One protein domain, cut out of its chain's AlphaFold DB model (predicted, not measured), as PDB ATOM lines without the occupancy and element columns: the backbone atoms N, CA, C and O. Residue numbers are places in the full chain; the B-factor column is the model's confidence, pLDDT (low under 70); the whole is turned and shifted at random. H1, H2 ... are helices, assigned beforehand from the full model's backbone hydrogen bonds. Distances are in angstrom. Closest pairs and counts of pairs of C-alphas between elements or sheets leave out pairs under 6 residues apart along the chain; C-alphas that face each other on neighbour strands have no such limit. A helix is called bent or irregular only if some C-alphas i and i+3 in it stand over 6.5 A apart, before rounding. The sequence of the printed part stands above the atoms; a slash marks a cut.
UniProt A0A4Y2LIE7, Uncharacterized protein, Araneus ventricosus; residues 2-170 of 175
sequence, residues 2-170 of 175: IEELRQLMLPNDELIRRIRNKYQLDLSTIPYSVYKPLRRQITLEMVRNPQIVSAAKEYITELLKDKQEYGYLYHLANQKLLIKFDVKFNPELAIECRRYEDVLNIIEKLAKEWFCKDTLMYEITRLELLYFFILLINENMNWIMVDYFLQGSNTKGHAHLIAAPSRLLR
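AT A GLANCE: This is residues 2 to 170 of the 175 residues of an uncharacterized protein of Araneus ventricosus (UniProt A0A4Y2LIE7). One long helix, H7, runs through the middle of a rounded body, and H2, H4, H5, H6 and H8 pack round it, most of them crossing it at steep angles. The short H3 packs on H6, while H1 and H9 lie far out, H1 on H8 and H9 on no helix. The printed part has 169 residues, with nine named helices, H1 to H9 in chain order, and no named strand; its class is all helix. It is compact, with a radius of gyration of the C-alphas of 15.2 A and spans of 43 by 37 by 34 A.

IN THESE COORDINATES: Begin at C-alpha 2, (28.535, 31.139, -45.738), where H1, residues 2 to 5, starts. H2 follows at residues 11 to 23 and is 18.5 A long. Next come H3, residues 44 to 48, and H4, residues 50 to 65, 22.4 A long. H5 is residues 72 to 78, and H6, residues 97 to 111, is 20.8 A long; H6 is irregular, with C-alphas 98 and 101 8.4 A apart. Find C-alpha 120 at (44.056, 40.898, -22.881); from there H7 runs 26.4 A to residue 137. H8 is residues 143 to 151, and H9, residues 165 to 170, ends at C-alpha 170, (42.973, 42.085, -51.480).

HOW THE PARTS SIT: Start at the hub, H7, which touches five helices. With residues 132 to 136 alone it touches H2 at a steep tilt of 61 degrees; the closest C-alphas, of Ile 16 and Leu 136, are 6.8 A apart. H4 touches it at 51 degrees, a steep tilt, opposite ways, closest at C-alphas 56 and 129, 6.6 A. H5 touches it at a shallow tilt of 5 degrees, opposite ways, closest at C-alphas 73 and 124, 6.7 A. H6 touches it closest at C-alphas 111 and 126, 5.4 A, and H8 at C-alphas 143 and 131, 6.8 A. Farther out, H2 and H4 touch, H3 touches H6 with C-alphas 44 and 103 5.3 A apart, and H1 only just touches H8, with 3 pairs of C-alphas within 8 A. H9 is apart from H7. Look at the backbones: every O i to N i+4 pair is within hydrogen-bond range in H2, H3, H4, H5 and H8, against 9 of 11 in H6, 13 of 14 in H7 and 1 of 2 in H9; H1 is too short for such a pair.

THE WHOLE: The C-alphas farthest apart, of Thr 29 and Leu 82, are 44.5 A apart. The printed part has no cut. The links H2 to H3, H5 to H6 and H8 to H9 are long. Mean pLDDT of the printed part is 76.4; look for values under 70 at residues 2 to 9, 29, 31, 33 to 37, 79 to 91 and 151 to 170.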
ATOM      1  N   ILE A   2      27.439  32.121 -45.975       55.16
ATOM      2  CA  ILE A   2      28.535  31.139 -45.738       55.16
ATOM      3  C   ILE A   2      29.366  30.858 -47.006       55.16
ATOM      4  O   ILE A   2      30.591  30.839 -46.933       55.16
ATOM      5  N   GLU A   3      28.727  30.702 -48.170       56.06
ATOM      6  CA  GLU A   3      29.446  30.438 -49.431       56.06
ATOM      7  C   GLU A   3      30.270  31.647 -49.915       56.06
ATOM      8  O   GLU A   3      31.313  31.474 -50.535       56.06
ATOM      9  N   GLU A   4      29.846  32.871 -49.579       57.62
ATOM     10  CA  GLU A   4      30.599  34.106 -49.862       57.62
ATOM     11  C   GLU A   4      31.792  34.246 -48.910       57.62
ATOM     12  O   GLU A   4      32.890  34.590 -49.339       57.62
ATOM     13  N   LEU A   5      31.608  33.908 -47.626       58.56
ATOM     14  CA  LEU A   5      32.692  33.896 -46.642       58.56
ATOM     15  C   LEU A   5      33.772  32.875 -46.997       58.56
ATOM     16  O   LEU A   5      34.947  33.138 -46.775       58.56
ATOM     17  N   ARG A   6      33.392  31.744 -47.594       60.38
ATOM     18  CA  ARG A   6      34.311  30.683 -48.026       60.38
ATOM     19  C   ARG A   6      35.328  31.135 -49.076       60.38
ATOM     20  O   ARG A   6      36.407  30.559 -49.161       60.38
ATOM     21  N   GLN A   7      34.985  32.144 -49.876       64.12
ATOM     22  CA  GLN A   7      35.854  32.691 -50.926       64.12
ATOM     23  C   GLN A   7      36.890  33.685 -50.383       64.12
ATOM     24  O   GLN A   7      37.808  34.086 -51.099       64.12
ATOM     25  N   LEU A   8      36.753  34.095 -49.121       66.88
ATOM     26  CA  LEU A   8      37.705  34.968 -48.455       66.88
ATOM     27  C   LEU A   8      38.849  34.121 -47.897       66.88
ATOM     28  O   LEU A   8      38.624  33.163 -47.161       66.88
ATOM     29  N   MET A   9      40.081  34.482 -48.241       68.06
ATOM     30  CA  MET A   9      41.279  33.944 -47.605       68.06
ATOM     31  C   MET A   9      42.005  35.077 -46.897       68.06
ATOM     32  O   MET A   9      42.229  36.143 -47.475       68.06
ATOM     33  N   LEU A  10      42.359  34.844 -45.640       76.19
ATOM     34  CA  LEU A  10      43.217  35.718 -44.864       76.19
ATOM     35  C   LEU A  10      44.645  35.152 -44.837       76.19
ATOM     36  O   LEU A  10      44.828  33.937 -44.890       76.19
ATOM     37  N   PRO A  11      45.665  36.009 -44.658       80.94
ATOM     38  CA  PRO A  11      47.043  35.568 -44.434       80.94
ATOM     39  C   PRO A  11      47.192  34.489 -43.343       80.94
ATOM     40  O   PRO A  11      48.060  33.626 -43.433       80.94
ATOM     41  N   ASN A  12      46.322  34.487 -42.325       83.00
ATOM     42  CA  ASN A  12      46.328  33.480 -41.257       83.00
ATOM     43  C   ASN A  12      45.956  32.084 -41.783       83.00
ATOM     44  O   ASN A  12      46.529  31.093 -41.336       83.00
ATOM     45  N   ASP A  13      45.047  31.996 -42.759       83.94
ATOM     46  CA  ASP A  13      44.667  30.728 -43.390       83.94
ATOM     47  C   ASP A  13      45.852  30.138 -44.171       83.94
ATOM     48  O   ASP A  13      46.133  28.939 -44.104       83.94
ATOM     49  N   GLU A  14      46.598  30.992 -44.877       86.38
ATOM     50  CA  GLU A  14      47.819  30.605 -45.594       86.38
ATOM     51  C   GLU A  14      48.926  30.161 -44.635       86.38
ATOM     52  O   GLU A  14      49.573  29.135 -44.869       86.38
ATOM     53  N   LEU A  15      49.105  30.880 -43.524       90.19
ATOM     54  CA  LEU A  15      50.058  30.529 -42.474       90.19
ATOM     55  C   LEU A  15      49.763  29.141 -41.888       90.19
ATOM     56  O   LEU A  15      50.669  28.312 -41.777       90.19
ATOM     57  N   ILE A  16      48.499  28.851 -41.574       90.25
ATOM     58  CA  ILE A  16      48.083  27.547 -41.043       90.25
ATOM     59  C   ILE A  16      48.326  26.441 -42.071       90.25
ATOM     60  O   ILE A  16      48.879  25.396 -41.724       90.25
ATOM     61  N   ARG A  17      48.003  26.672 -43.351       88.75
ATOM     62  CA  ARG A  17      48.312  25.716 -44.430       88.75
ATOM     63  C   ARG A  17      49.813  25.452 -44.552       88.75
ATOM     64  O   ARG A  17      50.213  24.296 -44.688       88.75
ATOM     65  N   ARG A  18      50.647  26.493 -44.476       90.81
ATOM     66  CA  ARG A  18      52.115  26.378 -44.524       90.81
ATOM     67  C   ARG A  18      52.644  25.534 -43.369       90.81
ATOM     68  O   ARG A  18      53.411  24.603 -43.602       90.81
ATOM     69  N   ILE A  19      52.207  25.828 -42.145       91.75
ATOM     70  CA  ILE A  19      52.595  25.079 -40.943       91.75
ATOM     71  C   ILE A  19      52.150  23.623 -41.069       91.75
ATOM     72  O   ILE A  19      52.944  22.708 -40.877       91.75
ATOM     73  N   ARG A  20      50.910  23.378 -41.481       87.06
ATOM     74  CA  ARG A  20      50.404  22.018 -41.654       87.06
ATOM     75  C   ARG A  20      51.233  21.197 -42.640       87.06
ATOM     76  O   ARG A  20      51.603  20.068 -42.328       87.06
ATOM     77  N   ASN A  21      51.555  21.776 -43.795       87.88
ATOM     78  CA  ASN A  21      52.387  21.127 -44.808       87.88
ATOM     79  C   ASN A  21      53.802  20.846 -44.284       87.88
ATOM     80  O   ASN A  21      54.348  19.777 -44.542       87.88
ATOM     81  N   LYS A  22      54.377  21.783 -43.520       91.62
ATOM     82  CA  LYS A  22      55.704  21.641 -42.907       91.62
ATOM     83  C   LYS A  22      55.768  20.459 -41.939       91.62
ATOM     84  O   LYS A  22      56.744  19.719 -41.954       91.62
ATOM     85  N   TYR A  23      54.742  20.291 -41.108       88.19
ATOM     86  CA  TYR A  23      54.715  19.250 -40.080       88.19
ATOM     87  C   TYR A  23      54.135  17.910 -40.558       88.19
ATOM     88  O   TYR A  23      54.203  16.944 -39.805       88.19
ATOM     89  N   GLN A  24      53.568  17.842 -41.770       84.94
ATOM     90  CA  GLN A  24      52.937  16.636 -42.335       84.94
ATOM     91  C   GLN A  24      51.992  15.936 -41.342       84.94
ATOM     92  O   GLN A  24      52.012  14.719 -41.183       84.94
ATOM     93  N   LEU A  25      51.191  16.730 -40.627       79.50
ATOM     94  CA  LEU A  25      50.388  16.236 -39.511       79.50
ATOM     95  C   LEU A  25      49.328  15.244 -40.003       79.50
ATOM     96  O   LEU A  25      48.452  15.611 -40.791       79.50
ATOM     97  N   ASP A  26      49.376  14.011 -39.498       75.31
ATOM     98  CA  ASP A  26      48.316  13.031 -39.724       75.31
ATOM     99  C   ASP A  26      47.107  13.352 -38.841       75.31
ATOM    100  O   ASP A  26      47.082  13.099 -37.636       75.31
ATOM    101  N   LEU A  27      46.090  13.932 -39.470       76.94
ATOM    102  CA  LEU A  27      44.831  14.301 -38.828       76.94
ATOM    103  C   LEU A  27      43.711  13.309 -39.160       76.94
ATOM    104  O   LEU A  27      42.548  13.578 -38.854       76.94
ATOM    105  N   SER A  28      44.009  12.198 -39.842       70.75
ATOM    106  CA  SER A  28      43.001  11.203 -40.239       70.75
ATOM    107  C   SER A  28      42.392  10.467 -39.042       70.75
ATOM    108  O   SER A  28      41.245  10.031 -39.103       70.75
ATOM    109  N   THR A  29      43.131  10.420 -37.936       69.25
ATOM    110  CA  THR A  29      42.764   9.786 -36.664       69.25
ATOM    111  C   THR A  29      41.759  10.590 -35.837       69.25
ATOM    112  O   THR A  29      41.222  10.078 -34.856       69.25
ATOM    113  N   ILE A  30      41.477  11.841 -36.219       75.75
ATOM    114  CA  ILE A  30      40.576  12.721 -35.473       75.75
ATOM    115  C   ILE A  30      39.125  12.398 -35.852       75.75
ATOM    116  O   ILE A  30      38.758  12.537 -37.027       75.75
ATOM    117  N   PRO A  31      38.288  11.987 -34.881       69.50
ATOM    118  CA  PRO A  31      36.932  11.552 -35.158       69.50
ATOM    119  C   PRO A  31      36.091  12.679 -35.760       69.50
ATOM    120  O   PRO A  31      36.177  13.849 -35.377       69.50
ATOM    121  N   TYR A  32      35.248  12.300 -36.718       70.50
ATOM    122  CA  TYR A  32      34.239  13.192 -37.271       70.50
ATOM    123  C   TYR A  32      33.149  13.466 -36.229       70.50
ATOM    124  O   TYR A  32      32.598  12.542 -35.632       70.50
ATOM    125  N   SER A  33      32.808  14.741 -36.048       65.75
ATOM    126  CA  SER A  33      31.621  15.158 -35.309       65.75
ATOM    127  C   SER A  33      30.387  14.970 -36.183       65.75
ATOM    128  O   SER A  33      30.334  15.430 -37.326       65.75
ATOM    129  N   VAL A  34      29.372  14.313 -35.626       57.50
ATOM    130  CA  VAL A  34      28.061  14.136 -36.269       57.50
ATOM    131  C   VAL A  34      27.200  15.407 -36.129       57.50
ATOM    132  O   VAL A  34      26.249  15.601 -36.884       57.50
ATOM    133  N   TYR A  35      27.556  16.315 -35.210       53.16
ATOM    134  CA  TYR A  35      26.804  17.536 -34.912       53.16
ATOM    135  C   TYR A  35      27.476  18.785 -35.512       53.16
ATOM    136  O   TYR A  35      28.657  19.045 -35.288       53.16
ATOM    137  N   LYS A  36      26.697  19.541 -36.304       61.59
ATOM    138  CA  LYS A  36      27.063  20.803 -36.987       61.59
ATOM    139  C   LYS A  36      27.418  21.914 -35.977       61.59
ATOM    140  O   LYS A  36      26.843  21.897 -34.892       61.59
ATOM    141  N   PRO A  37      28.236  22.936 -36.327       67.62
ATOM    142  CA  PRO A  37      28.744  23.291 -37.664       67.62
ATOM    143  C   PRO A  37      30.174  22.819 -37.990       67.62
ATOM    144  O   PRO A  37      30.536  22.802 -39.168       67.62
ATOM    145  N   LEU A  38      30.969  22.411 -36.998       73.81
ATOM    146  CA  LEU A  38      32.336  21.910 -37.191       73.81
ATOM    147  C   LEU A  38      32.317  20.406 -37.496       73.81
ATOM    148  O   LEU A  38      31.638  19.635 -36.824       73.81
ATOM    149  N   ARG A  39      33.063  19.976 -38.521       78.56
ATOM    150  CA  ARG A  39      33.123  18.561 -38.937       78.56
ATOM    151  C   ARG A  39      33.993  17.724 -38.013       78.56
ATOM    152  O   ARG A  39      33.811  16.513 -37.949       78.56
ATOM    153  N   ARG A  40      34.944  18.352 -37.330       85.06
ATOM    154  CA  ARG A  40      35.845  17.720 -36.366       85.06
ATOM    155  C   ARG A  40      36.007  18.614 -35.151       85.06
ATOM    156  O   ARG A  40      35.982  19.839 -35.276       85.06
ATOM    157  N   GLN A  41      36.189  17.972 -34.004       86.25
ATOM    158  CA  GLN A  41      36.422  18.626 -32.723       86.25
ATOM    159  C   GLN A  41      37.875  18.461 -32.291       86.25
ATOM    160  O   GLN A  41      38.539  17.483 -32.641       86.25
ATOM    161  N   ILE A  42      38.352  19.419 -31.505       88.75
ATOM    162  CA  ILE A  42      39.647  19.347 -30.841       88.75
ATOM    163  C   ILE A  42      39.557  18.266 -29.763       88.75
ATOM    164  O   ILE A  42      38.749  18.372 -28.837       88.75
ATOM    165  N   THR A  43      40.395  17.237 -29.880       90.25
ATOM    166  CA  THR A  43      40.478  16.152 -28.896       90.25
ATOM    167  C   THR A  43      41.678  16.318 -27.973       90.25
ATOM    168  O   THR A  43      42.627  17.058 -28.257       90.25
ATOM    169  N   LEU A  44      41.664  15.580 -26.863       91.31
ATOM    170  CA  LEU A  44      42.773  15.560 -25.916       91.31
ATOM    171  C   LEU A  44      44.069  15.016 -26.534       91.31
ATOM    172  O   LEU A  44      45.150  15.534 -26.259       91.31
ATOM    173  N   GLU A  45      43.977  13.990 -27.380       91.25
ATOM    174  CA  GLU A  45      45.124  13.403 -28.081       91.25
ATOM    175  C   GLU A  45      45.814  14.432 -28.972       91.25
ATOM    176  O   GLU A  45      47.040  14.513 -29.004       91.25
ATOM    177  N   MET A  46      45.017  15.253 -29.657       91.38
ATOM    178  CA  MET A  46      45.508  16.276 -30.564       91.38
ATOM    179  C   MET A  46      46.320  17.345 -29.828       91.38
ATOM    180  O   MET A  46      47.444  17.639 -30.225       91.38
ATOM    181  N   VAL A  47      45.791  17.897 -28.731       92.56
ATOM    182  CA  VAL A  47      46.502  18.934 -27.959       92.56
ATOM    183  C   VAL A  47      47.672  18.383 -27.136       92.56
ATOM    184  O   VAL A  47      48.504  19.153 -26.667       92.56
ATOM    185  N   ARG A  48      47.769  17.057 -26.969       93.19
ATOM    186  CA  ARG A  48      48.927  16.379 -26.360       93.19
ATOM    187  C   ARG A  48      49.984  15.949 -27.372       93.19
ATOM    188  O   ARG A  48      51.095  15.621 -26.960       93.19
ATOM    189  N   ASN A  49      49.665  15.928 -28.665       92.75
ATOM    190  CA  ASN A  49      50.609  15.514 -29.691       92.75
ATOM    191  C   ASN A  49      51.773  16.527 -29.770       92.75
ATOM    192  O   ASN A  49      51.534  17.691 -30.102       92.75
ATOM    193  N   PRO A  50      53.032  16.112 -29.527       92.88
ATOM    194  CA  PRO A  50      54.164  17.035 -29.494       92.88
ATOM    195  C   PRO A  50      54.386  17.798 -30.803       92.88
ATOM    196  O   PRO A  50      54.731  18.975 -30.762       92.88
ATOM    197  N   GLN A  51      54.154  17.169 -31.959       93.69
ATOM    198  CA  GLN A  51      54.317  17.824 -33.260       93.69
ATOM    199  C   GLN A  51      53.253  18.901 -33.476       93.69
ATOM    200  O   GLN A  51      53.578  19.998 -33.926       93.69
ATOM    201  N   ILE A  52      51.998  18.619 -33.107       93.94
ATOM    202  CA  ILE A  52      50.909  19.601 -33.192       93.94
ATOM    203  C   ILE A  52      51.159  20.750 -32.211       93.94
ATOM    204  O   ILE A  52      50.974  21.911 -32.568       93.94
ATOM    205  N   VAL A  53      51.632  20.449 -30.998       95.06
ATOM    206  CA  VAL A  53      52.019  21.475 -30.025       95.06
ATOM    207  C   VAL A  53      53.122  22.361 -30.599       95.06
ATOM    208  O   VAL A  53      52.960  23.576 -30.602       95.06
ATOM    209  N   SER A  54      54.202  21.793 -31.145       95.69
ATOM    210  CA  SER A  54      55.264  22.569 -31.800       95.69
ATOM    211  C   SER A  54      54.733  23.442 -32.940       95.69
ATOM    212  O   SER A  54      55.106  24.611 -33.023       95.69
ATOM    213  N   ALA A  55      53.828  22.911 -33.763       95.75
ATOM    214  CA  ALA A  55      53.174  23.653 -34.837       95.75
ATOM    215  C   ALA A  55      52.338  24.835 -34.308       95.75
ATOM    216  O   ALA A  55      52.401  25.931 -34.864       95.75
ATOM    217  N   ALA A  56      51.611  24.647 -33.203       96.38
ATOM    218  CA  ALA A  56      50.861  25.714 -32.541       96.38
ATOM    219  C   ALA A  56      51.793  26.800 -31.976       96.38
ATOM    220  O   ALA A  56      51.503  27.990 -32.101       96.38
ATOM    221  N   LYS A  57      52.942  26.413 -31.400       96.81
ATOM    222  CA  LYS A  57      53.941  27.384 -30.925       96.81
ATOM    223  C   LYS A  57      54.536  28.193 -32.072       96.81
ATOM    224  O   LYS A  57      54.683  29.406 -31.946       96.81
ATOM    225  N   GLU A  58      54.860  27.537 -33.188       96.19
ATOM    226  CA  GLU A  58      55.336  28.219 -34.393       96.19
ATOM    227  C   GLU A  58      54.292  29.208 -34.916       96.19
ATOM    228  O   GLU A  58      54.642  30.347 -35.211       96.19
ATOM    229  N   TYR A  59      53.014  28.816 -34.949       96.19
ATOM    230  CA  TYR A  59      51.919  29.703 -35.340       96.19
ATOM    231  C   TYR A  59      51.894  30.985 -34.499       96.19
ATOM    232  O   TYR A  59      51.967  32.076 -35.062       96.19
ATOM    233  N   ILE A  60      51.874  30.874 -33.165       96.94
ATOM    234  CA  ILE A  60      51.854  32.050 -32.278       96.94
ATOM    235  C   ILE A  60      53.115  32.906 -32.436       96.94
ATOM    236  O   ILE A  60      53.016  34.130 -32.512       96.94
ATOM    237  N   THR A  61      54.298  32.296 -32.541       95.94
ATOM    238  CA  THR A  61      55.543  33.042 -32.779       95.94
ATOM    239  C   THR A  61      55.485  33.846 -34.080       95.94
ATOM    240  O   THR A  61      55.871  35.015 -34.087       95.94
ATOM    241  N   GLU A  62      54.965  33.269 -35.164       94.81
ATOM    242  CA  GLU A  62      54.815  33.967 -36.446       94.81
ATOM    243  C   GLU A  62      53.783  35.108 -36.360       94.81
ATOM    244  O   GLU A  62      54.064  36.212 -36.831       94.81
ATOM    245  N   LEU A  63      52.646  34.904 -35.675       92.88
ATOM    246  CA  LEU A  63      51.666  35.973 -35.422       92.88
ATOM    247  C   LEU A  63      52.275  37.154 -34.657       92.88
ATOM    248  O   LEU A  63      51.975  38.315 -34.941       92.88
ATOM    249  N   LEU A  64      53.107  36.867 -33.653       92.81
ATOM    250  CA  LEU A  64      53.734  37.889 -32.818       92.81
ATOM    251  C   LEU A  64      54.879  38.611 -33.531       92.81
ATOM    252  O   LEU A  64      55.122  39.783 -33.225       92.81
ATOM    253  N   LYS A  65      55.558  37.932 -34.460       93.06
ATOM    254  CA  LYS A  65      56.633  38.490 -35.285       93.06
ATOM    255  C   LYS A  65      56.099  39.491 -36.305       93.06
ATOM    256  O   LYS A  65      56.680  40.566 -36.435       93.06
ATOM    257  N   ASP A  66      54.985  39.175 -36.967       86.88
ATOM    258  CA  ASP A  66      54.309  40.094 -37.885       86.88
ATOM    259  C   ASP A  66      52.820  40.243 -37.543       86.88
ATOM    260  O   ASP A  66      51.914  39.610 -38.099       86.88
ATOM    261  N   LYS A  67      52.575  41.135 -36.581       86.56
ATOM    262  CA  LYS A  67      51.232  41.436 -36.077       86.56
ATOM    263  C   LYS A  67      50.366  42.154 -37.112       86.56
ATOM    264  O   LYS A  67      49.145  42.069 -37.041       86.56
ATOM    265  N   GLN A  68      50.971  42.895 -38.040       80.19
ATOM    266  CA  GLN A  68      50.215  43.616 -39.064       80.19
ATOM    267  C   GLN A  68      49.718  42.654 -40.139       80.19
ATOM    268  O   GLN A  68      48.560  42.745 -40.556       80.19
ATOM    269  N   GLU A  69      50.576  41.728 -40.567       81.75
ATOM    270  CA  GLU A  69      50.242  40.780 -41.618       81.75
ATOM    271  C   GLU A  69      49.414  39.605 -41.113       81.75
ATOM    272  O   GLU A  69      48.421  39.291 -41.762       81.75
ATOM    273  N   TYR A  70      49.769  38.987 -39.981       81.31
ATOM    274  CA  TYR A  70      49.097  37.782 -39.473       81.31
ATOM    275  C   TYR A  70      48.416  38.019 -38.115       81.31
ATOM    276  O   TYR A  70      47.256  37.657 -37.914       81.31
ATOM    277  N   GLY A  71      49.090  38.671 -37.166       83.44
ATOM    278  CA  GLY A  71      48.601  38.838 -35.790       83.44
ATOM    279  C   GLY A  71      47.644  40.016 -35.567       83.44
ATOM    280  O   GLY A  71      47.862  40.805 -34.647       83.44
ATOM    281  N   TYR A  72      46.591  40.158 -36.379       78.94
ATOM    282  CA  TYR A  72      45.708  41.338 -36.375       78.94
ATOM    283  C   TYR A  72      45.142  41.689 -34.989       78.94
ATOM    284  O   TYR A  72      45.133  42.858 -34.605       78.94
ATOM    285  N   LEU A  73      44.716  40.694 -34.205       80.31
ATOM    286  CA  LEU A  73      44.209  40.925 -32.848       80.31
ATOM    287  C   LEU A  73      45.288  41.510 -31.927       80.31
ATOM    288  O   LEU A  73      45.029  42.466 -31.195       80.31
ATOM    289  N   TYR A  74      46.520  41.004 -32.020       85.81
ATOM    290  CA  TYR A  74      47.666  41.564 -31.304       85.81
ATOM    291  C   TYR A  74      47.992  42.989 -31.761       85.81
ATOM    292  O   TYR A  74      48.396  43.824 -30.949       85.81
ATOM    293  N   HIS A  75      47.826  43.283 -33.053       82.88
ATOM    294  CA  HIS A  75      48.010  44.628 -33.589       82.88
ATOM    295  C   HIS A  75      46.970  45.607 -33.034       82.88
ATOM    296  O   HIS A  75      47.350  46.664 -32.533       82.88
ATOM    297  N   LEU A  76      45.684  45.240 -33.044       77.38
ATOM    298  CA  LEU A  76      44.606  46.065 -32.494       77.38
ATOM    299  C   LEU A  76      44.782  46.336 -30.999       77.38
ATOM    300  O   LEU A  76      44.670  47.482 -30.563       77.38
ATOM    301  N   ALA A  77      45.113  45.305 -30.218       76.12
ATOM    302  CA  ALA A  77      45.342  45.450 -28.783       76.12
ATOM    303  C   ALA A  77      46.507  46.409 -28.472       76.12
ATOM    304  O   ALA A  77      46.462  47.153 -27.493       76.12
ATOM    305  N   ASN A  78      47.525  46.455 -29.337       74.31
ATOM    306  CA  ASN A  78      48.646  47.385 -29.210       74.31
ATOM    307  C   ASN A  78      48.294  48.842 -29.559       74.31
ATOM    308  O   ASN A  78      48.979  49.753 -29.098       74.31
ATOM    309  N   GLN A  79      47.247  49.089 -30.350       68.56
ATOM    310  CA  GLN A  79      46.897  50.436 -30.813       68.56
ATOM    311  C   GLN A  79      46.161  51.294 -29.771       68.56
ATOM    312  O   GLN A  79      45.789  52.422 -30.085       68.56
ATOM    313  N   LYS A  80      45.957  50.805 -28.535       57.44
ATOM    314  CA  LYS A  80      45.206  51.507 -27.470       57.44
ATOM    315  C   LYS A  80      43.859  52.070 -27.956       57.44
ATOM    316  O   LYS A  80      43.402  53.101 -27.462       57.44
ATOM    317  N   LEU A  81      43.230  51.419 -28.939       52.56
ATOM    318  CA  LEU A  81      41.898  51.795 -29.397       52.56
ATOM    319  C   LEU A  81      40.966  51.725 -28.179       52.56
ATOM    320  O   LEU A  81      40.889  50.691 -27.524       52.56
ATOM    321  N   LEU A  82      40.279  52.831 -27.866       40.84
ATOM    322  CA  LEU A  82      39.402  53.015 -26.690       40.84
ATOM    323  C   LEU A  82      38.185  52.069 -26.650       40.84
ATOM    324  O   LEU A  82      37.322  52.182 -25.781       40.84
ATOM    325  N   ILE A  83      38.097  51.139 -27.596       46.75
ATOM    326  CA  ILE A  83      37.066  50.117 -27.659       46.75
ATOM    327  C   ILE A  83      37.537  48.971 -26.770       46.75
ATOM    328  O   ILE A  83      38.541  48.321 -27.048       46.75
ATOM    329  N   LYS A  84      36.813  48.736 -25.677       46.91
ATOM    330  CA  LYS A  84      37.047  47.596 -24.795       46.91
ATOM    331  C   LYS A  84      36.891  46.303 -25.607       46.91
ATOM    332  O   LYS A  84      35.780  45.926 -25.969       46.91
ATOM    333  N   PHE A  85      38.010  45.650 -25.910       53.28
ATOM    334  CA  PHE A  85      38.027  44.329 -26.529       53.28
ATOM    335  C   PHE A  85      37.730  43.283 -25.453       53.28
ATOM    336  O   PHE A  85      38.637  42.795 -24.785       53.28
ATOM    337  N   ASP A  86      36.454  42.955 -25.265       52.53
ATOM    338  CA  ASP A  86      36.057  41.793 -24.470       52.53
ATOM    339  C   ASP A  86      36.015  40.568 -25.401       52.53
ATOM    340  O   ASP A  86      35.045  40.355 -26.129       52.53
ATOM    341  N   VAL A  87      37.084  39.767 -25.402       56.00
ATOM    342  CA  VAL A  87      37.139  38.512 -26.166       56.00
ATOM    343  C   VAL A  87      36.340  37.446 -25.415       56.00
ATOM    344  O   VAL A  87      36.762  36.964 -24.367       56.00
ATOM    345  N   LYS A  88      35.162  37.085 -25.935       55.50
ATOM    346  CA  LYS A  88      34.323  35.999 -25.410       55.50
ATOM    347  C   LYS A  88      33.882  35.106 -26.557       55.50
ATOM    348  O   LYS A  88      33.363  35.599 -27.551       55.50
ATOM    349  N   PHE A  89      34.046  33.802 -26.403       61.81
ATOM    350  CA  PHE A  89      33.595  32.818 -27.381       61.81
ATOM    351  C   PHE A  89      33.274  31.508 -26.664       61.81
ATOM    352  O   PHE A  89      33.685  31.313 -25.519       61.81
ATOM    353  N   ASN A  90      32.500  30.642 -27.319       66.88
ATOM    354  CA  ASN A  90      32.084  29.360 -26.762       66.88
ATOM    355  C   ASN A  90      32.923  28.209 -27.357       66.88
ATOM    356  O   ASN A  90      32.570  27.700 -28.426       66.88
ATOM    357  N   PRO A  91      34.022  27.775 -26.707       66.56
ATOM    358  CA  PRO A  91      34.829  26.673 -27.219       66.56
ATOM    359  C   PRO A  91      34.148  25.305 -27.098       66.56
ATOM    360  O   PRO A  91      34.605  24.367 -27.748       66.56
ATOM    361  N   GLU A  92      33.049  25.163 -26.348       71.00
ATOM    362  CA  GLU A  92      32.302  23.893 -26.263       71.00
ATOM    363  C   GLU A  92      31.761  23.458 -27.633       71.00
ATOM    364  O   GLU A  92      31.576  22.270 -27.883       71.00
ATOM    365  N   LEU A  93      31.574  24.407 -28.559       72.69
ATOM    366  CA  LEU A  93      31.199  24.118 -29.945       72.69
ATOM    367  C   LEU A  93      32.306  23.392 -30.727       72.69
ATOM    368  O   LEU A  93      32.014  22.705 -31.708       72.69
ATOM    369  N   ALA A  94      33.566  23.553 -30.320       78.94
ATOM    370  CA  ALA A  94      34.747  23.091 -31.046       78.94
ATOM    371  C   ALA A  94      35.555  22.007 -30.333       78.94
ATOM    372  O   ALA A  94      36.348  21.327 -30.982       78.94
ATOM    373  N   ILE A  95      35.380  21.846 -29.027       81.81
ATOM    374  CA  ILE A  95      36.136  20.905 -28.203       81.81
ATOM    375  C   ILE A  95      35.285  19.664 -27.909       81.81
ATOM    376  O   ILE A  95      34.071  19.747 -27.738       81.81
ATOM    377  N   GLU A  96      35.927  18.499 -27.820       82.50
ATOM    378  CA  GLU A  96      35.283  17.267 -27.364       82.50
ATOM    379  C   GLU A  96      34.677  17.434 -25.956       82.50
ATOM    380  O   GLU A  96      35.399  17.546 -24.963       82.50
ATOM    381  N   CYS A  97      33.346  17.359 -25.843       79.44
ATOM    382  CA  CYS A  97      32.631  17.649 -24.594       79.44
ATOM    383  C   CYS A  97      33.085  16.791 -23.401       79.44
ATOM    384  O   CYS A  97      33.184  17.286 -22.283       79.44
ATOM    385  N   ARG A  98      33.391  15.502 -23.622       83.00
ATOM    386  CA  ARG A  98      33.766  14.567 -22.541       83.00
ATOM    387  C   ARG A  98      35.069  14.939 -21.841       83.00
ATOM    388  O   ARG A  98      35.274  14.538 -20.702       83.00
ATOM    389  N   ARG A  99      35.956  15.645 -22.541       83.81
ATOM    390  CA  ARG A  99      37.311  15.995 -22.088       83.81
ATOM    391  C   ARG A  99      37.569  17.490 -22.239       83.81
ATOM    392  O   ARG A  99      38.711  17.919 -22.382       83.81
ATOM    393  N   TYR A 100      36.490  18.270 -22.206       83.06
ATOM    394  CA  TYR A 100      36.501  19.700 -22.461       83.06
ATOM    395  C   TYR A 100      37.492  20.440 -21.559       83.06
ATOM    396  O   TYR A 100      38.385  21.124 -22.056       83.06
ATOM    397  N   GLU A 101      37.399  20.214 -20.248       85.19
ATOM    398  CA  GLU A 101      38.276  20.843 -19.257       85.19
ATOM    399  C   GLU A 101      39.747  20.457 -19.456       85.19
ATOM    400  O   GLU A 101      40.634  21.303 -19.360       85.19
ATOM    401  N   ASP A 102      40.041  19.196 -19.783       90.94
ATOM    402  CA  ASP A 102      41.418  18.741 -20.009       90.94
ATOM    403  C   ASP A 102      42.044  19.397 -21.243       90.94
ATOM    404  O   ASP A 102      43.205  19.816 -21.210       90.94
ATOM    405  N   VAL A 103      41.274  19.501 -22.329       88.25
ATOM    406  CA  VAL A 103      41.704  20.176 -23.559       88.25
ATOM    407  C   VAL A 103      41.921  21.661 -23.290       88.25
ATOM    408  O   VAL A 103      42.987  22.191 -23.614       88.25
ATOM    409  N   LEU A 104      40.955  22.326 -22.649       87.44
ATOM    410  CA  LEU A 104      41.035  23.750 -22.341       87.44
ATOM    411  C   LEU A 104      42.237  24.056 -21.441       87.44
ATOM    412  O   LEU A 104      43.016  24.955 -21.750       87.44
ATOM    413  N   ASN A 105      42.470  23.252 -20.402       90.94
ATOM    414  CA  ASN A 105      43.621  23.395 -19.510       90.94
ATOM    415  C   ASN A 105      44.967  23.326 -20.246       90.94
ATOM    416  O   ASN A 105      45.914  24.022 -19.869       90.94
ATOM    417  N   ILE A 106      45.089  22.494 -21.285       94.69
ATOM    418  CA  ILE A 106      46.314  22.423 -22.093       94.69
ATOM    419  C   ILE A 106      46.475  23.689 -22.936       94.69
ATOM    420  O   ILE A 106      47.562  24.262 -22.963       94.69
ATOM    421  N   ILE A 107      45.402  24.166 -23.565       91.25
ATOM    422  CA  ILE A 107      45.426  25.404 -24.354       91.25
ATOM    423  C   ILE A 107      45.777  26.607 -23.467       91.25
ATOM    424  O   ILE A 107      46.608  27.431 -23.841       91.25
ATOM    425  N   GLU A 108      45.214  26.683 -22.262       90.94
ATOM    426  CA  GLU A 108      45.543  27.720 -21.282       90.94
ATOM    427  C   GLU A 108      47.003  27.657 -20.827       90.94
ATOM    428  O   GLU A 108      47.653  28.692 -20.676       90.94
ATOM    429  N   LYS A 109      47.549  26.450 -20.628       95.00
ATOM    430  CA  LYS A 109      48.977  26.269 -20.330       95.00
ATOM    431  C   LYS A 109      49.857  26.744 -21.481       95.00
ATOM    432  O   LYS A 109      50.846  27.416 -21.212       95.00
ATOM    433  N   LEU A 110      49.486  26.448 -22.727       95.12
ATOM    434  CA  LEU A 110      50.204  26.942 -23.902       95.12
ATOM    435  C   LEU A 110      50.164  28.472 -23.963       95.12
ATOM    436  O   LEU A 110      51.210  29.097 -24.070       95.12
ATOM    437  N   ALA A 111      48.995  29.099 -23.814       93.81
ATOM    438  CA  ALA A 111      48.878  30.559 -23.860       93.81
ATOM    439  C   ALA A 111      49.739  31.269 -22.793       93.81
ATOM    440  O   ALA A 111      50.309  32.331 -23.062       93.81
ATOM    441  N   LYS A 112      49.891  30.658 -21.608       94.50
ATOM    442  CA  LYS A 112      50.753  31.164 -20.521       94.50
ATOM    443  C   LYS A 112      52.240  31.211 -20.869       94.50
ATOM    444  O   LYS A 112      52.978  31.901 -20.175       94.50
ATOM    445  N   GLU A 113      52.690  30.514 -21.913       95.50
ATOM    446  CA  GLU A 113      54.089  30.585 -22.349       95.50
ATOM    447  C   GLU A 113      54.456  31.963 -22.921       95.50
ATOM    448  O   GLU A 113      55.619  32.354 -22.848       95.50
ATOM    449  N   TRP A 114      53.481  32.717 -23.447       94.38
ATOM    450  CA  TRP A 114      53.714  34.054 -24.009       94.38
ATOM    451  C   TRP A 114      53.223  35.186 -23.111       94.38
ATOM    452  O   TRP A 114      53.863  36.237 -23.060       94.38
ATOM    453  N   PHE A 115      52.092  35.010 -22.421       92.25
ATOM    454  CA  PHE A 115      51.469  36.093 -21.658       92.25
ATOM    455  C   PHE A 115      50.887  35.624 -20.327       92.25
ATOM    456  O   PHE A 115      50.332  34.532 -20.216       92.25
ATOM    457  N   CYS A 116      50.961  36.491 -19.315       88.81
ATOM    458  CA  CYS A 116      50.365  36.241 -18.006       88.81
ATOM    459  C   CYS A 116      48.843  36.091 -18.103       88.81
ATOM    460  O   CYS A 116      48.190  36.832 -18.844       88.81
ATOM    461  N   LYS A 117      48.287  35.179 -17.297       84.19
ATOM    462  CA  LYS A 117      46.835  35.009 -17.142       84.19
ATOM    463  C   LYS A 117      46.171  36.350 -16.794       84.19
ATOM    464  O   LYS A 117      46.802  37.213 -16.189       84.19
ATOM    465  N   ASP A 118      44.909  36.499 -17.190       80.81
ATOM    466  CA  ASP A 118      44.061  37.663 -16.896       80.81
ATOM    467  C   ASP A 118      44.515  38.958 -17.600       80.81
ATOM    468  O   ASP A 118      44.101  40.063 -17.254       80.81
ATOM    469  N   THR A 119      45.341  38.825 -18.644       84.06
ATOM    470  CA  THR A 119      45.693  39.919 -19.555       84.06
ATOM    471  C   THR A 119      44.948  39.787 -20.882       84.06
ATOM    472  O   THR A 119      44.685  38.683 -21.357       84.06
ATOM    473  N   LEU A 120      44.671  40.913 -21.546       80.69
ATOM    474  CA  LEU A 120      44.056  40.898 -22.881       80.69
ATOM    475  C   LEU A 120      44.899  40.103 -23.896       80.69
ATOM    476  O   LEU A 120      44.353  39.381 -24.723       80.69
ATOM    477  N   MET A 121      46.229  40.194 -23.817       87.12
ATOM    478  CA  MET A 121      47.128  39.453 -24.713       87.12
ATOM    479  C   MET A 121      47.078  37.941 -24.475       87.12
ATOM    480  O   MET A 121      47.183  37.167 -25.427       87.12
ATOM    481  N   TYR A 122      46.875  37.511 -23.227       87.81
ATOM    482  CA  TYR A 122      46.626  36.109 -22.905       87.81
ATOM    483  C   TYR A 122      45.304  35.621 -23.500       87.81
ATOM    484  O   TYR A 122      45.286  34.578 -24.150       87.81
ATOM    485  N   GLU A 123      44.231  36.403 -23.370       83.00
ATOM    486  CA  GLU A 123      42.926  36.068 -23.955       83.00
ATOM    487  C   GLU A 123      42.979  35.977 -25.487       83.00
ATOM    488  O   GLU A 123      42.463  35.024 -26.069       83.00
ATOM    489  N   ILE A 124      43.687  36.906 -26.141       86.56
ATOM    490  CA  ILE A 124      43.943  36.854 -27.589       86.56
ATOM    491  C   ILE A 124      44.743  35.604 -27.959       86.56
ATOM    492  O   ILE A 124      44.409  34.927 -28.925       86.56
ATOM    493  N   THR A 125      45.772  35.256 -27.188       91.62
ATOM    494  CA  THR A 125      46.599  34.071 -27.475       91.62
ATOM    495  C   THR A 125      45.818  32.779 -27.306       91.62
ATOM    496  O   THR A 125      45.932  31.877 -28.133       91.62
ATOM    497  N   ARG A 126      44.972  32.700 -26.277       88.75
ATOM    498  CA  ARG A 126      44.057  31.577 -26.079       88.75
ATOM    499  C   ARG A 126      43.110  31.427 -27.272       88.75
ATOM    500  O   ARG A 126      42.941  30.315 -27.766       88.75
ATOM    501  N   LEU A 127      42.546  32.535 -27.757       86.56
ATOM    502  CA  LEU A 127      41.685  32.549 -28.939       86.56
ATOM    503  C   LEU A 127      42.425  32.089 -30.204       86.56
ATOM    504  O   LEU A 127      41.945  31.199 -30.901       86.56
ATOM    505  N   GLU A 128      43.599  32.655 -30.483       91.00
ATOM    506  CA  GLU A 128      44.396  32.314 -31.667       91.00
ATOM    507  C   GLU A 128      44.818  30.839 -31.671       91.00
ATOM    508  O   GLU A 128      44.770  30.185 -32.713       91.00
ATOM    509  N   LEU A 129      45.152  30.270 -30.508       93.06
ATOM    510  CA  LEU A 129      45.407  28.832 -30.376       93.06
ATOM    511  C   LEU A 129      44.163  27.998 -30.711       93.06
ATOM    512  O   LEU A 129      44.268  26.985 -31.399       93.06
ATOM    513  N   LEU A 130      42.979  28.419 -30.265       89.88
ATOM    514  CA  LEU A 130      41.730  27.721 -30.582       89.88
ATOM    515  C   LEU A 130      41.403  27.798 -32.072       89.88
ATOM    516  O   LEU A 130      41.067  26.775 -32.667       89.88
ATOM    517  N   TYR A 131      41.593  28.956 -32.701       90.31
ATOM    518  CA  TYR A 131      41.468  29.100 -34.150       90.31
ATOM    519  C   TYR A 131      42.448  28.208 -34.902       90.31
ATOM    520  O   TYR A 131      42.030  27.489 -35.810       90.31
ATOM    521  N   PHE A 132      43.712  28.174 -34.479       93.25
ATOM    522  CA  PHE A 132      44.713  27.277 -35.046       93.25
ATOM    523  C   PHE A 132      44.248  25.820 -35.011       93.25
ATOM    524  O   PHE A 132      44.198  25.165 -36.052       93.25
ATOM    525  N   PHE A 133      43.859  25.312 -33.839       92.44
ATOM    526  CA  PHE A 133      43.449  23.917 -33.698       92.44
ATOM    527  C   PHE A 133      42.183  23.591 -34.511       92.44
ATOM    528  O   PHE A 133      42.121  22.532 -35.131       92.44
ATOM    529  N   ILE A 134      41.198  24.493 -34.579       89.62
ATOM    530  CA  ILE A 134      39.974  24.276 -35.369       89.62
ATOM    531  C   ILE A 134      40.278  24.240 -36.863       89.62
ATOM    532  O   ILE A 134      39.827  23.322 -37.552       89.62
ATOM    533  N   LEU A 135      41.027  25.222 -37.366       90.12
ATOM    534  CA  LEU A 135      41.353  25.349 -38.788       90.12
ATOM    535  C   LEU A 135      42.287  24.240 -39.259       90.12
ATOM    536  O   LEU A 135      42.177  23.782 -40.395       90.12
ATOM    537  N   LEU A 136      43.155  23.757 -38.371       90.81
ATOM    538  CA  LEU A 136      44.023  22.625 -38.652       90.81
ATOM    539  C   LEU A 136      43.214  21.376 -39.043       90.81
ATOM    540  O   LEU A 136      43.614  20.664 -39.961       90.81
ATOM    541  N   ILE A 137      42.071  21.130 -38.390       88.31
ATOM    542  CA  ILE A 137      41.255  19.914 -38.577       88.31
ATOM    543  C   ILE A 137      39.991  20.127 -39.418       88.31
ATOM    544  O   ILE A 137      39.392  19.153 -39.871       88.31
ATOM    545  N   ASN A 138      39.578  21.374 -39.649       86.69
ATOM    546  CA  ASN A 138      38.431  21.742 -40.480       86.69
ATOM    547  C   ASN A 138      38.906  22.525 -41.714       86.69
ATOM    548  O   ASN A 138      38.617  23.705 -41.874       86.69
ATOM    549  N   GLU A 139      39.617  21.844 -42.609       80.00
ATOM    550  CA  GLU A 139      40.324  22.431 -43.767       80.00
ATOM    551  C   GLU A 139      39.430  23.193 -44.750       80.00
ATOM    552  O   GLU A 139      39.890  23.989 -45.563       80.00
ATOM    553  N   ASN A 140      38.134  22.895 -44.723       79.94
ATOM    554  CA  ASN A 140      37.132  23.538 -45.557       79.94
ATOM    555  C   ASN A 140      36.621  24.861 -44.964       79.94
ATOM    556  O   ASN A 140      35.658  25.417 -45.504       79.94
ATOM    557  N   MET A 141      37.195  25.298 -43.844       82.94
ATOM    558  CA  MET A 141      36.897  26.549 -43.164       82.94
ATOM    559  C   MET A 141      38.085  27.495 -43.248       82.94
ATOM    560  O   MET A 141      39.234  27.075 -43.343       82.94
ATOM    561  N   ASN A 142      37.774  28.781 -43.178       84.75
ATOM    562  CA  ASN A 142      38.745  29.840 -42.972       84.75
ATOM    563  C   ASN A 142      38.491  30.513 -41.621       84.75
ATOM    564  O   ASN A 142      37.469  30.285 -40.963       84.75
ATOM    565  N   TRP A 143      39.432  31.352 -41.217       83.88
ATOM    566  CA  TRP A 143      39.415  32.070 -39.952       83.88
ATOM    567  C   TRP A 143      38.103  32.832 -39.729       83.88
ATOM    568  O   TRP A 143      37.531  32.756 -38.647       83.88
ATOM    569  N   ILE A 144      37.562  33.486 -40.766       79.44
ATOM    570  CA  ILE A 144      36.309  34.259 -40.672       79.44
ATOM    571  C   ILE A 144      35.107  33.345 -40.407       79.44
ATOM    572  O   ILE A 144      34.232  33.683 -39.614       79.44
ATOM    573  N   MET A 145      35.048  32.178 -41.050       79.88
ATOM    574  CA  MET A 145      33.990  31.197 -40.802       79.88
ATOM    575  C   MET A 145      34.052  30.665 -39.369       79.88
ATOM    576  O   MET A 145      33.014  30.536 -38.725       79.88
ATOM    577  N   VAL A 146      35.255  30.363 -38.872       81.75
ATOM    578  CA  VAL A 146      35.455  29.883 -37.498       81.75
ATOM    579  C   VAL A 146      35.043  30.949 -36.484       81.75
ATOM    580  O   VAL A 146      34.274  30.643 -35.574       81.75
ATOM    581  N   ASP A 147      35.471  32.195 -36.687       79.06
ATOM    582  CA  ASP A 147      35.080  33.349 -35.874       79.06
ATOM    583  C   ASP A 147      33.551  33.519 -35.850       79.06
ATOM    584  O   ASP A 147      32.939  33.550 -34.782       79.06
ATOM    585  N   TYR A 148      32.906  33.483 -37.021       75.75
ATOM    586  CA  TYR A 148      31.450  33.555 -37.142       75.75
ATOM    587  C   TYR A 148      30.728  32.430 -36.382       75.75
ATOM    588  O   TYR A 148      29.767  32.692 -35.658       75.75
ATOM    589  N   PHE A 149      31.174  31.175 -36.515       74.50
ATOM    590  CA  PHE A 149      30.527  30.043 -35.842       74.50
ATOM    591  C   PHE A 149      30.705  30.072 -34.323       74.50
ATOM    592  O   PHE A 149      29.769  29.732 -33.602       74.50
ATOM    593  N   LEU A 150      31.876  30.485 -33.839       71.69
ATOM    594  CA  LEU A 150      32.159  30.555 -32.406       71.69
ATOM    595  C   LEU A 150      31.510  31.766 -31.720       71.69
ATOM    596  O   LEU A 150      31.265  31.717 -30.513       71.69
ATOM    597  N   GLN A 151      31.201  32.827 -32.474       67.31
ATOM    598  CA  GLN A 151      30.447  33.993 -31.998       67.31
ATOM    599  C   GLN A 151      28.923  33.810 -32.100       67.31
ATOM    600  O   GLN A 151      28.179  34.286 -31.240       67.31
ATOM    601  N   GLY A 152      28.444  33.113 -33.136       54.84
ATOM    602  CA  GLY A 152      27.030  33.021 -33.522       54.84
ATOM    603  C   GLY A 152      26.081  32.348 -32.521       54.84
ATOM    604  O   GLY A 152      24.874  32.335 -32.752       54.84
ATOM    605  N   SER A 153      26.578  31.820 -31.399       51.28
ATOM    606  CA  SER A 153      25.758  31.236 -30.329       51.28
ATOM    607  C   SER A 153      25.363  32.215 -29.210       51.28
ATOM    608  O   SER A 153      24.699  31.797 -28.266       51.28
ATOM    609  N   ASN A 154      25.741  33.499 -29.281       40.81
ATOM    610  CA  ASN A 154      25.368  34.511 -28.283       40.81
ATOM    611  C   ASN A 154      24.480  35.607 -28.898       40.81
ATOM    612  O   ASN A 154      24.953  36.566 -29.497       40.81
ATOM    613  N   THR A 155      23.162  35.509 -28.704       42.78
ATOM    614  CA  THR A 155      22.168  36.490 -29.192       42.78
ATOM    615  C   THR A 155      22.148  37.818 -28.419       42.78
ATOM    616  O   THR A 155      21.260  38.638 -28.642       42.78
ATOM    617  N   LYS A 156      23.090  38.071 -27.502       35.47
ATOM    618  CA  LYS A 156      23.176  39.337 -26.755       35.47
ATOM    619  C   LYS A 156      24.633  39.726 -26.494       35.47
ATOM    620  O   LYS A 156      25.233  39.263 -25.531       35.47
ATOM    621  N   GLY A 157      25.170  40.617 -27.327       29.61
ATOM    622  CA  GLY A 157      26.444  41.301 -27.072       29.61
ATOM    623  C   GLY A 157      27.350  41.345 -28.295       29.61
ATOM    624  O   GLY A 157      28.067  40.397 -28.579       29.61
ATOM    625  N   HIS A 158      27.284  42.455 -29.023       34.47
ATOM    626  CA  HIS A 158      28.089  42.751 -30.203       34.47
ATOM    627  C   HIS A 158      29.597  42.812 -29.913       34.47
ATOM    628  O   HIS A 158      30.018  43.477 -28.971       34.47
ATOM    629  N   ALA A 159      30.391  42.272 -30.836       31.77
ATOM    630  CA  ALA A 159      31.549  42.945 -31.416       31.77
ATOM    631  C   ALA A 159      31.731  42.374 -32.825       31.77
ATOM    632  O   ALA A 159      32.039  41.199 -32.991       31.77
ATOM    633  N   HIS A 160      31.488  43.190 -33.850       36.56
ATOM    634  CA  HIS A 160      31.827  42.821 -35.215       36.56
ATOM    635  C   HIS A 160      33.348  42.723 -35.315       36.56
ATOM    636  O   HIS A 160      34.018  43.733 -35.526       36.56
ATOM    637  N   LEU A 161      33.896  41.511 -35.268       41.03
ATOM    638  CA  LEU A 161      35.136  41.229 -35.979       41.03
ATOM    639  C   LEU A 161      34.795  41.028 -37.459       41.03
ATOM    640  O   LEU A 161      35.069  40.008 -38.076       41.03
ATOM    641  N   ILE A 162      34.211  42.068 -38.072       34.91
ATOM    642  CA  ILE A 162      34.433  42.284 -39.499       34.91
ATOM    643  C   ILE A 162      35.918  42.627 -39.571       34.91
ATOM    644  O   ILE A 162      36.319  43.777 -39.396       34.91
ATOM    645  N   ALA A 163      36.738  41.583 -39.709       36.09
ATOM    646  CA  ALA A 163      38.144  41.692 -40.025       36.09
ATOM    647  C   ALA A 163      38.260  42.708 -41.163       36.09
ATOM    648  O   ALA A 163      37.684  42.513 -42.231       36.09
ATOM    649  N   ALA A 164      38.903  43.827 -40.839       35.75
ATOM    650  CA  ALA A 164      39.199  44.986 -41.660       35.75
ATOM    651  C   ALA A 164      38.709  44.905 -43.127       35.75
ATOM    652  O   ALA A 164      39.246  44.103 -43.898       35.75
ATOM    653  N   PRO A 165      37.794  45.788 -43.577       35.97
ATOM    654  CA  PRO A 165      37.453  45.925 -44.997       35.97
ATOM    655  C   PRO A 165      38.694  45.990 -45.907       35.97
ATOM    656  O   PRO A 165      38.668  45.484 -47.023       35.97
ATOM    657  N   SER A 166      39.822  46.509 -45.408       36.69
ATOM    658  CA  SER A 166      41.113  46.538 -46.110       36.69
ATOM    659  C   SER A 166      41.746  45.165 -46.401       36.69
ATOM    660  O   SER A 166      42.506  45.066 -47.362       36.69
ATOM    661  N   ARG A 167      41.430  44.094 -45.654       37.38
ATOM    662  CA  ARG A 167      41.865  42.710 -45.957       37.38
ATOM    663  C   ARG A 167      40.904  41.995 -46.912       37.38
ATOM    664  O   ARG A 167      41.363  41.234 -47.757       37.38
ATOM    665  N   LEU A 168      39.605  42.308 -46.862       37.66
ATOM    666  CA  LEU A 168      38.608  41.823 -47.836       37.66
ATOM    667  C   LEU A 168      38.849  42.384 -49.250       37.66
ATOM    668  O   LEU A 168      38.464  41.774 -50.246       37.66
ATOM    669  N   LEU A 169      39.520  43.534 -49.347       39.94
ATOM    670  CA  LEU A 169      39.831  44.202 -50.611       39.94
ATOM    671  C   LEU A 169      41.032  43.610 -51.366       39.94
ATOM    672  O   LEU A 169      41.193  43.929 -52.543       39.94
ATOM    673  N   ARG A 170      41.839  42.715 -50.767       39.97
ATOM    674  CA  ARG A 170      42.973  42.085 -51.480       39.97
ATOM    675  C   ARG A 170      42.549  41.114 -52.596       39.97
ATOM    676  O   ARG A 170      43.380  40.791 -53.434       39.97
TER     677      ARG A 170